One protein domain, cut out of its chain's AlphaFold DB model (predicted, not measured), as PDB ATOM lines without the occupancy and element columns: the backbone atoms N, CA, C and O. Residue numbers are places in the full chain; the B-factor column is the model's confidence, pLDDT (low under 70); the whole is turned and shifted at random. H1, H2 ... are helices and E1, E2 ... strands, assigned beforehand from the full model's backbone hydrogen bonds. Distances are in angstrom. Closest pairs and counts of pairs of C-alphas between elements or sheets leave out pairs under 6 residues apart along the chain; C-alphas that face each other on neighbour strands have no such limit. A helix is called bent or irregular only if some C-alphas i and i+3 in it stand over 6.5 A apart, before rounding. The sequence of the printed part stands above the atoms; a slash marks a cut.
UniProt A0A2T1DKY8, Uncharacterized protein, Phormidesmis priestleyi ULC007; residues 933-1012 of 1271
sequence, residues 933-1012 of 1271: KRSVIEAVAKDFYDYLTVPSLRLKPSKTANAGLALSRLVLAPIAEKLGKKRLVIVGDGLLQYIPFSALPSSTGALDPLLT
ATOM      1  N   LYS A 933     303.343 329.892 153.684       92.75
ATOM      2  CA  LYS A 933     302.652 328.593 153.703       92.75
ATOM      3  C   LYS A 933     302.246 328.153 155.118       92.75
ATOM      4  O   LYS A 933     302.929 328.486 156.091       92.75
ATOM      5  N   ARG A 934     301.183 327.349 155.210       87.50
ATOM      6  CA  ARG A 934     300.556 326.835 156.441       87.50
ATOM      7  C   ARG A 934     301.582 326.339 157.451       87.50
ATOM      8  O   ARG A 934     301.609 326.840 158.567       87.50
ATOM      9  N   SER A 935     302.489 325.455 157.033       86.25
ATOM     10  CA  SER A 935     303.518 324.875 157.913       86.25
ATOM     11  C   SER A 935     304.401 325.904 158.634       86.25
ATOM     12  O   SER A 935     304.853 325.638 159.743       86.25
ATOM     13  N   VAL A 936     304.639 327.083 158.050       92.56
ATOM     14  CA  VAL A 936     305.405 328.160 158.705       92.56
ATOM     15  C   VAL A 936     304.550 328.879 159.748       92.56
ATOM     16  O   VAL A 936     305.012 329.122 160.860       92.56
ATOM     17  N   ILE A 937     303.305 329.208 159.399       92.94
ATOM     18  CA  ILE A 937     302.380 329.920 160.291       92.94
ATOM     19  C   ILE A 937     302.003 329.036 161.477       92.94
ATOM     20  O   ILE A 937     302.067 329.491 162.615       92.94
ATOM     21  N   GLU A 938     301.659 327.772 161.231       88.50
ATOM     22  CA  GLU A 938     301.255 326.836 162.280       88.50
ATOM     23  C   GLU A 938     302.398 326.500 163.232       88.50
ATOM     24  O   GLU A 938     302.155 326.393 164.428       88.50
ATOM     25  N   ALA A 939     303.647 326.419 162.761       86.75
ATOM     26  CA  ALA A 939     304.794 326.245 163.653       86.75
ATOM     27  C   ALA A 939     304.915 327.408 164.656       86.75
ATOM     28  O   ALA A 939     305.008 327.183 165.860       86.75
ATOM     29  N   VAL A 940     304.833 328.656 164.178       93.88
ATOM     30  CA  VAL A 940     304.934 329.848 165.040       93.88
ATOM     31  C   VAL A 940     303.694 330.023 165.921       93.88
ATOM     32  O   VAL A 940     303.803 330.410 167.084       93.88
ATOM     33  N   ALA A 941     302.510 329.707 165.393       92.12
ATOM     34  CA  ALA A 941     301.272 329.705 166.161       92.12
ATOM     35  C   ALA A 941     301.309 328.669 167.288       92.12
ATOM     36  O   ALA A 941     300.923 328.983 168.415       92.12
ATOM     37  N   LYS A 942     301.844 327.474 167.015       87.94
ATOM     38  CA  LYS A 942     302.023 326.427 168.019       87.94
ATOM     39  C   LYS A 942     302.992 326.867 169.103       87.94
ATOM     40  O   LYS A 942     302.667 326.727 170.275       87.94
ATOM     41  N   ASP A 943     304.135 327.436 168.729       89.44
ATOM     42  CA  ASP A 943     305.102 327.942 169.702       89.44
ATOM     43  C   ASP A 943     304.446 328.962 170.642       89.44
ATOM     44  O   ASP A 943     304.555 328.839 171.863       89.44
ATOM     45  N   PHE A 944     303.711 329.940 170.101       92.19
ATOM     46  CA  PHE A 944     302.984 330.912 170.921       92.19
ATOM     47  C   PHE A 944     301.949 330.242 171.832       92.19
ATOM     48  O   PHE A 944     301.912 330.536 173.026       92.19
ATOM     49  N   TYR A 945     301.161 329.307 171.302       89.00
ATOM     50  CA  TYR A 945     300.184 328.546 172.077       89.00
ATOM     51  C   TYR A 945     300.830 327.754 173.229       89.00
ATOM     52  O   TYR A 945     300.337 327.775 174.359       89.00
ATOM     53  N   ASP A 946     301.963 327.098 172.978       86.69
ATOM     54  CA  ASP A 946     302.709 326.346 173.988       86.69
ATOM     55  C   ASP A 946     303.227 327.285 175.095       86.69
ATOM     56  O   ASP A 946     303.144 326.953 176.280       86.69
ATOM     57  N   TYR A 947     303.689 328.494 174.749       88.94
ATOM     58  CA  TYR A 947     304.071 329.522 175.730       88.94
ATOM     59  C   TYR A 947     302.898 330.071 176.548       88.94
ATOM     60  O   TYR A 947     303.133 330.652 177.608       88.94
ATOM     61  N   LEU A 948     301.656 329.914 176.087       87.19
ATOM     62  CA  LEU A 948     300.470 330.276 176.861       87.19
ATOM     63  C   LEU A 948     300.043 329.148 177.800       87.19
ATOM     64  O   LEU A 948     299.622 329.418 178.919       87.19
ATOM     65  N   THR A 949     300.164 327.892 177.371       83.38
ATOM     66  CA  THR A 949     299.477 326.765 178.020       83.38
ATOM     67  C   THR A 949     300.394 325.826 178.798       83.38
ATOM     68  O   THR A 949     299.993 325.313 179.846       83.38
ATOM     69  N   VAL A 950     301.638 325.619 178.352       82.81
ATOM     70  CA  VAL A 950     302.558 324.647 178.956       82.81
ATOM     71  C   VAL A 950     303.119 325.194 180.279       82.81
ATOM     72  O   VAL A 950     303.787 326.235 180.273       82.81
ATOM     73  N   PRO A 951     302.939 324.491 181.420       79.69
ATOM     74  CA  PRO A 951     303.335 324.998 182.736       79.69
ATOM     75  C   PRO A 951     304.804 325.428 182.861       79.69
ATOM     76  O   PRO A 951     305.098 326.431 183.507       79.69
ATOM     77  N   SER A 952     305.730 324.712 182.217       79.12
ATOM     78  CA  SER A 952     307.171 325.008 182.259       79.12
ATOM     79  C   SER A 952     307.595 326.200 181.385       79.12
ATOM     80  O   SER A 952     308.673 326.769 181.591       79.12
ATOM     81  N   LEU A 953     306.773 326.585 180.404       78.31
ATOM     82  CA  LEU A 953     307.059 327.666 179.457       78.31
ATOM     83  C   LEU A 953     306.350 328.973 179.828       78.31
ATOM     84  O   LEU A 953     306.933 330.043 179.644       78.31
ATOM     85  N   ARG A 954     305.142 328.891 180.400       72.94
ATOM     86  CA  ARG A 954     304.242 330.038 180.621       72.94
ATOM     87  C   ARG A 954     304.720 331.093 181.621       72.94
ATOM     88  O   ARG A 954     304.243 332.221 181.594       72.94
ATOM     89  N   LEU A 955     305.696 330.774 182.472       71.25
ATOM     90  CA  LEU A 955     306.274 331.704 183.456       71.25
ATOM     91  C   LEU A 955     307.472 332.504 182.905       71.25
ATOM     92  O   LEU A 955     308.341 332.932 183.663       71.25
ATOM     93  N   LYS A 956     307.560 332.691 181.580       81.44
ATOM     94  CA  LYS A 956     308.649 333.430 180.912       81.44
ATOM     95  C   LYS A 956     308.091 334.592 180.074       81.44
ATOM     96  O   LYS A 956     308.066 334.479 178.846       81.44
ATOM     97  N   PRO A 957     307.704 335.724 180.697       77.88
ATOM     98  CA  PRO A 957     306.967 336.807 180.037       77.88
ATOM     99  C   PRO A 957     307.625 337.333 178.756       77.88
ATOM    100  O   PRO A 957     306.956 337.512 177.743       77.88
ATOM    101  N   SER A 958     308.951 337.507 178.759       82.44
ATOM    102  CA  SER A 958     309.698 337.972 177.583       82.44
ATOM    103  C   SER A 958     309.659 336.980 176.419       82.44
ATOM    104  O   SER A 958     309.556 337.387 175.264       82.44
ATOM    105  N   LYS A 959     309.702 335.670 176.695       86.19
ATOM    106  CA  LYS A 959     309.608 334.638 175.653       86.19
ATOM    107  C   LYS A 959     308.193 334.530 175.096       86.19
ATOM    108  O   LYS A 959     308.051 334.455 173.880       86.19
ATOM    109  N   THR A 960     307.175 334.601 175.954       86.94
ATOM    110  CA  THR A 960     305.768 334.628 175.530       86.94
ATOM    111  C   THR A 960     305.487 335.843 174.643       86.94
ATOM    112  O   THR A 960     304.920 335.690 173.564       86.94
ATOM    113  N   ALA A 961     305.958 337.030 175.038       85.31
ATOM    114  CA  ALA A 961     305.809 338.253 174.251       85.31
ATOM    115  C   ALA A 961     306.534 338.167 172.895       85.31
ATOM    116  O   ALA A 961     305.971 338.548 171.871       85.31
ATOM    117  N   ASN A 962     307.748 337.607 172.858       88.81
ATOM    118  CA  ASN A 962     308.498 337.416 171.613       88.81
ATOM    119  C   ASN A 962     307.837 336.400 170.670       88.81
ATOM    120  O   ASN A 962     307.796 336.639 169.464       88.81
ATOM    121  N   ALA A 963     307.305 335.294 171.200       91.50
ATOM    122  CA  ALA A 963     306.554 334.319 170.411       91.50
ATOM    123  C   ALA A 963     305.267 334.940 169.840       91.50
ATOM    124  O   ALA A 963     304.985 334.796 168.650       91.50
ATOM    125  N   GLY A 964     304.547 335.722 170.652       92.38
ATOM    126  CA  GLY A 964     303.386 336.491 170.204       92.38
ATOM    127  C   GLY A 964     303.746 337.502 169.117       92.38
ATOM    128  O   GLY A 964     303.074 337.567 168.095       92.38
ATOM    129  N   LEU A 965     304.846 338.244 169.274       92.38
ATOM    130  CA  LEU A 965     305.307 339.219 168.281       92.38
ATOM    131  C   LEU A 965     305.724 338.555 166.966       92.38
ATOM    132  O   LEU A 965     305.446 339.096 165.895       92.38
ATOM    133  N   ALA A 966     306.370 337.386 167.028       93.81
ATOM    134  CA  ALA A 966     306.687 336.600 165.841       93.81
ATOM    135  C   ALA A 966     305.409 336.220 165.079       93.81
ATOM    136  O   ALA A 966     305.342 336.428 163.867       93.81
ATOM    137  N   LEU A 967     304.371 335.761 165.788       95.50
ATOM    138  CA  LEU A 967     303.087 335.437 165.177       95.50
ATOM    139  C   LEU A 967     302.383 336.681 164.617       95.50
ATOM    140  O   LEU A 967     301.992 336.679 163.451       95.50
ATOM    141  N   SER A 968     302.300 337.774 165.384       94.19
ATOM    142  CA  SER A 968     301.716 339.050 164.940       94.19
ATOM    143  C   SER A 968     302.387 339.591 163.680       94.19
ATOM    144  O   SER A 968     301.717 340.108 162.787       94.19
ATOM    145  N   ARG A 969     303.712 339.461 163.563       92.62
ATOM    146  CA  ARG A 969     304.437 339.875 162.355       92.62
ATOM    147  C   ARG A 969     304.048 339.054 161.131       92.62
ATOM    148  O   ARG A 969     303.987 339.608 160.040       92.62
ATOM    149  N   LEU A 970     303.757 337.767 161.302       94.00
ATOM    150  CA  LEU A 970     303.319 336.915 160.199       94.00
ATOM    151  C   LEU A 970     301.875 337.198 159.786       94.00
ATOM    152  O   LEU A 970     301.602 337.255 158.593       94.00
ATOM    153  N   VAL A 971     300.961 337.369 160.746       95.25
ATOM    154  CA  VAL A 971     299.512 337.346 160.464       95.25
ATOM    155  C   VAL A 971     298.824 338.712 160.515       95.25
ATOM    156  O   VAL A 971     297.676 338.813 160.093       95.25
ATOM    157  N   LEU A 972     299.497 339.765 160.999       93.06
ATOM    158  CA  LEU A 972     298.927 341.116 161.142       93.06
ATOM    159  C   LEU A 972     299.799 342.241 160.575       93.06
ATOM    160  O   LEU A 972     299.275 343.319 160.306       93.06
ATOM    161  N   ALA A 973     301.109 342.046 160.382       89.06
ATOM    162  CA  ALA A 973     301.966 343.104 159.828       89.06
ATOM    163  C   ALA A 973     301.454 343.694 158.499       89.06
ATOM    164  O   ALA A 973     301.466 344.919 158.385       89.06
ATOM    165  N   PRO A 974     300.932 342.902 157.533       89.50
ATOM    166  CA  PRO A 974     300.460 343.454 156.259       89.50
ATOM    167  C   PRO A 974     299.296 344.451 156.387       89.50
ATOM    168  O   PRO A 974     299.067 345.250 155.480       89.50
ATOM    169  N   ILE A 975     298.565 344.417 157.506       90.94
ATOM    170  CA  ILE A 975     297.383 345.252 157.758       90.94
ATOM    171  C   ILE A 975     297.563 346.231 158.921       90.94
ATOM    172  O   ILE A 975     296.619 346.944 159.248       90.94
ATOM    173  N   ALA A 976     298.742 346.282 159.548       87.69
ATOM    174  CA  ALA A 976     298.967 346.992 160.807       87.69
ATOM    175  C   ALA A 976     298.497 348.457 160.770       87.69
ATOM    176  O   ALA A 976     297.803 348.917 161.672       87.69
ATOM    177  N   GLU A 977     298.811 349.163 159.682       86.50
ATOM    178  CA  GLU A 977     298.451 350.574 159.483       86.50
ATOM    179  C   GLU A 977     296.944 350.791 159.269       86.50
ATOM    180  O   GLU A 977     296.432 351.883 159.513       86.50
ATOM    181  N   LYS A 978     296.213 349.751 158.848       88.25
ATOM    182  CA  LYS A 978     294.769 349.805 158.573       88.25
ATOM    183  C   LYS A 978     293.897 349.414 159.768       88.25
ATOM    184  O   LYS A 978     292.698 349.687 159.744       88.25
ATOM    185  N   LEU A 979     294.466 348.793 160.806       88.94
ATOM    186  CA  LEU A 979     293.714 348.319 161.977       88.94
ATOM    187  C   LEU A 979     293.024 349.469 162.737       88.94
ATOM    188  O   LEU A 979     291.881 349.332 163.186       88.94
ATOM    189  N   GLY A 980     293.697 350.617 162.876       86.62
ATOM    190  CA  GLY A 980     293.174 351.784 163.596       86.62
ATOM    191  C   GLY A 980     292.728 351.445 165.026       86.62
ATOM    192  O   GLY A 980     293.476 350.842 165.784       86.62
ATOM    193  N   LYS A 981     291.497 351.823 165.395       89.25
ATOM    194  CA  LYS A 981     290.813 351.394 166.637       89.25
ATOM    195  C   LYS A 981     289.539 350.589 166.344       89.25
ATOM    196  O   LYS A 981     288.598 350.599 167.135       89.25
ATOM    197  N   LYS A 982     289.471 349.954 165.169       92.38
ATOM    198  CA  LYS A 982     288.293 349.192 164.741       92.38
ATOM    199  C   LYS A 982     288.123 347.927 165.582       92.38
ATOM    200  O   LYS A 982     289.105 347.370 166.080       92.38
ATOM    201  N   ARG A 983     286.884 347.451 165.689       94.38
ATOM    202  CA  ARG A 983     286.572 346.085 166.116       94.38
ATOM    203  C   ARG A 983     287.115 345.107 165.083       94.38
ATOM    204  O   ARG A 983     286.909 345.302 163.883       94.38
ATOM    205  N   LEU A 984     287.778 344.059 165.553       95.25
ATOM    206  CA  LEU A 984     288.348 343.020 164.707       95.25
ATOM    207  C   LEU A 984     287.494 341.762 164.813       95.25
ATOM    208  O   LEU A 984     287.344 341.191 165.893       95.25
ATOM    209  N   VAL A 985     286.940 341.343 163.682       95.06
ATOM    210  CA  VAL A 985     286.185 340.098 163.553       95.06
ATOM    211  C   VAL A 985     287.089 339.083 162.877       95.06
ATOM    212  O   VAL A 985     287.503 339.303 161.746       95.06
ATOM    213  N   ILE A 986     287.431 338.004 163.570       94.62
ATOM    214  CA  ILE A 986     288.446 337.045 163.131       94.62
ATOM    215  C   ILE A 986     287.778 335.749 162.669       94.62
ATOM    216  O   ILE A 986     287.202 335.028 163.485       94.62
ATOM    217  N   VAL A 987     287.917 335.419 161.385       92.25
ATOM    218  CA  VAL A 987     287.664 334.074 160.848       92.25
ATOM    219  C   VAL A 987     289.023 333.399 160.693       92.25
ATOM    220  O   VAL A 987     289.743 333.598 159.713       92.25
ATOM    221  N   GLY A 988     289.428 332.685 161.743       89.94
ATOM    222  CA  GLY A 988     290.701 331.971 161.779       89.94
ATOM    223  C   GLY A 988     290.656 330.694 160.945       89.94
ATOM    224  O   GLY A 988     289.593 330.126 160.715       89.94
ATOM    225  N   ASP A 989     291.824 330.192 160.559       85.62
ATOM    226  CA  ASP A 989     291.956 328.923 159.851       85.62
ATOM    227  C   ASP A 989     293.112 328.079 160.409       85.62
ATOM    228  O   ASP A 989     294.101 328.621 160.908       85.62
ATOM    229  N   GLY A 990     292.964 326.753 160.375       80.38
ATOM    230  CA  GLY A 990     293.904 325.805 160.979       80.38
ATOM    231  C   GLY A 990     294.150 326.115 162.457       80.38
ATOM    232  O   GLY A 990     293.218 326.400 163.215       80.38
ATOM    233  N   LEU A 991     295.422 326.118 162.863       82.19
ATOM    234  CA  LEU A 991     295.802 326.405 164.247       82.19
ATOM    235  C   LEU A 991     295.439 327.829 164.716       82.19
ATOM    236  O   LEU A 991     295.271 328.040 165.918       82.19
ATOM    237  N   LEU A 992     295.251 328.798 163.807       89.44
ATOM    238  CA  LEU A 992     294.877 330.173 164.180       89.44
ATOM    239  C   LEU A 992     293.509 330.254 164.870       89.44
ATOM    240  O   LEU A 992     293.257 331.213 165.592       89.44
ATOM    241  N   GLN A 993     292.652 329.245 164.704       84.62
ATOM    242  CA  GLN A 993     291.356 329.154 165.388       84.62
ATOM    243  C   GLN A 993     291.493 328.931 166.904       84.62
ATOM    244  O   GLN A 993     290.575 329.253 167.655       84.62
ATOM    245  N   TYR A 994     292.642 328.423 167.363       82.38
ATOM    246  CA  TYR A 994     292.958 328.232 168.783       82.38
ATOM    247  C   TYR A 994     293.838 329.343 169.359       82.38
ATOM    248  O   TYR A 994     294.229 329.275 170.525       82.38
ATOM    249  N   ILE A 995     294.190 330.351 168.556       90.50
ATOM    250  CA  ILE A 995     295.029 331.456 169.007       90.50
ATOM    251  C   ILE A 995     294.139 332.587 169.523       90.50
ATOM    252  O   ILE A 995     293.324 333.120 168.770       90.50
ATOM    253  N   PRO A 996     294.311 333.023 170.781       92.19
ATOM    254  CA  PRO A 996     293.623 334.202 171.278       92.19
ATOM    255  C   PRO A 996     294.275 335.456 170.692       92.19
ATOM    256  O   PRO A 996     295.278 335.955 171.205       92.19
ATOM    257  N   PHE A 997     293.686 336.003 169.626       94.00
ATOM    258  CA  PHE A 997     294.147 337.259 169.020       94.00
ATOM    259  C   PHE A 997     294.162 338.423 170.027       94.00
ATOM    260  O   PHE A 997     294.937 339.357 169.862       94.00
ATOM    261  N   SER A 998     293.387 338.352 171.113       92.94
ATOM    262  CA  SER A 998     293.439 339.311 172.227       92.94
ATOM    263  C   SER A 998     294.809 339.403 172.896       92.94
ATOM    264  O   SER A 998     295.200 340.500 173.289       92.94
ATOM    265  N   ALA A 999     295.555 338.298 172.976       93.25
ATOM    266  CA  ALA A 999     296.881 338.247 173.589       93.25
ATOM    267  C   ALA A 999     298.035 338.543 172.628       93.25
ATOM    268  O   ALA A 999     299.179 338.661 173.071       93.25
ATOM    269  N   LEU A1000     297.762 338.654 171.327       93.31
ATOM    270  CA  LEU A1000     298.789 339.014 170.363       93.31
ATOM    271  C   LEU A1000     299.238 340.462 170.589       93.31
ATOM    272  O   LEU A1000     298.382 341.330 170.743       93.31
ATOM    273  N   PRO A1001     300.547 340.757 170.608       89.81
ATOM    274  CA  PRO A1001     301.034 342.128 170.665       89.81
ATOM    275  C   PRO A1001     300.854 342.831 169.314       89.81
ATOM    276  O   PRO A1001     300.671 342.181 168.277       89.81
ATOM    277  N   SER A1002     300.970 344.160 169.301       80.38
ATOM    278  CA  SER A1002     301.003 344.919 168.046       80.38
ATOM    279  C   SER A1002     302.164 344.469 167.150       80.38
ATOM    280  O   SER A1002     303.307 344.319 167.591       80.38
ATOM    281  N   SER A1003     301.906 344.321 165.849       73.44
ATOM    282  CA  SER A1003     302.933 343.969 164.858       73.44
ATOM    283  C   SER A1003     303.986 345.072 164.652       73.44
ATOM    284  O   SER A1003     305.063 344.785 164.128       73.44
ATOM    285  N   THR A1004     303.724 346.301 165.120       67.62
ATOM    286  CA  THR A1004     304.631 347.465 165.035       67.62
ATOM    287  C   THR A1004     305.729 347.495 166.108       67.62
ATOM    288  O   THR A1004     306.556 348.402 166.105       67.62
ATOM    289  N   GLY A1005     305.779 346.506 167.010       61.56
ATOM    290  CA  GLY A1005     306.829 346.368 168.030       61.56
ATOM    291  C   GLY A1005     306.439 346.835 169.435       61.56
ATOM    292  O   GLY A1005     307.185 346.572 170.376       61.56
ATOM    293  N   ALA A1006     305.268 347.457 169.605       70.81
ATOM    294  CA  ALA A1006     304.676 347.648 170.927       70.81
ATOM    295  C   ALA A1006     304.223 346.290 171.491       70.81
ATOM    296  O   ALA A1006     303.509 345.546 170.820       70.81
ATOM    297  N   LEU A1007     304.646 345.970 172.718       78.12
ATOM    298  CA  LEU A1007     304.336 344.694 173.376       78.12
ATOM    299  C   LEU A1007     302.941 344.664 174.018       78.12
ATOM    300  O   LEU A1007     302.553 343.634 174.570       78.12
ATOM    301  N   ASP A1008     302.188 345.763 173.934       81.75
ATOM    302  CA  ASP A1008     300.815 345.820 174.425       81.75
ATOM    303  C   ASP A1008     299.919 344.851 173.628       81.75
ATOM    304  O   ASP A1008     299.955 344.866 172.390       81.75
ATOM    305  N   PRO A1009     299.091 344.030 174.303       88.88
ATOM    306  CA  PRO A1009     298.156 343.131 173.634       88.88
ATOM    307  C   PRO A1009     297.117 343.887 172.797       88.88
ATOM    308  O   PRO A1009     296.655 344.963 173.195       88.88
ATOM    309  N   LEU A1010     296.664 343.296 171.687       90.94
ATOM    310  CA  LEU A1010     295.660 343.882 170.788       90.94
ATOM    311  C   LEU A1010     294.348 344.215 171.501       90.94
ATOM    312  O   LEU A1010     293.707 345.205 171.142       90.94
ATOM    313  N   LEU A1011     293.980 343.462 172.547       91.12
ATOM    314  CA  LEU A1011     292.784 343.736 173.357       91.12
ATOM    315  C   LEU A1011     292.770 345.160 173.947       91.12
ATOM    316  O   LEU A1011     291.710 345.708 174.256       91.12
ATOM    317  N   THR A1012     293.943 345.788 174.089       88.38
ATOM    318  CA  THR A1012     294.087 347.145 174.626       88.38
ATOM    319  C   THR A1012     293.373 348.157 173.738       88.38
ATOM    320  O   THR A1012     292.612 348.986 174.238       88.38
TER     321      THR A1012
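What this domain is: This is residues 933 to 1012 of the 1271 residues of an uncharacterized protein of Phormidesmis priestleyi ULC007 (UniProt A0A2T1DKY8). Two helices side by side, H1 and H2, form a helical hairpin; the chain then runs out through short H3, returns along the lone strand E1, and reaches short H4, which packs on H1. From H4 the last stretch, residues 995 to 1012, with no named element, folds back into the space between H2 and E1. The printed part has 80 residues, with four named helices and one named strand in the order H1, H2, H3, E1, H4, and is mostly helix. It is compact, with a radius of gyration of the C-alphas of 12.1 A and spans of 36 by 26 by 17 A.

Where its parts are: H1, residues 934 to 949, begins at C-alpha 934 (300.556, 326.835, 156.441) and is 21.6 A long. H2, residues 957 to 971, is 21.0 A long and ends at C-alpha 971 (299.512, 337.346, 160.464). H3 is residues 973 to 978; it is irregular, with C-alphas 974 and 977 8.1 A apart. E1, residues 983 to 987, is 13.2 A long and pairs with no named strand. H4, residues 990 to 994, ends at C-alpha 994 (292.958, 328.232, 168.783); it is neither bent nor irregular, but only just: C-alphas 990 and 993 are 6.1 A apart.

How they stand to each other: H1 and H2 touch, their closest C-alphas, Phe 944 and Ala 963, being 5.0 A apart. They run opposite ways at a shallow tilt of 27 degrees. H4 touches H1 at residues 938 to 945 alone, closest at the C-alphas of Glu 938 and Leu 991, 5.8 A. H2 and H3 meet only through their link, and E1 is apart from H1, H2 and H3. In H1 and H2 every O i to N i+4 pair is within hydrogen-bond range; H3 has 0 of 2 and H4 0 of 1, against 2 of 3 and 2 of 2 O i to N i+3 pairs.

The domain as a whole: The two C-alphas farthest apart, Ser 952 and Lys 978, are 36.5 A apart. The printed part has no cut, and no link is long. The mean pLDDT of the printed part is 87.3; residues 1004 to 1005 are under 70.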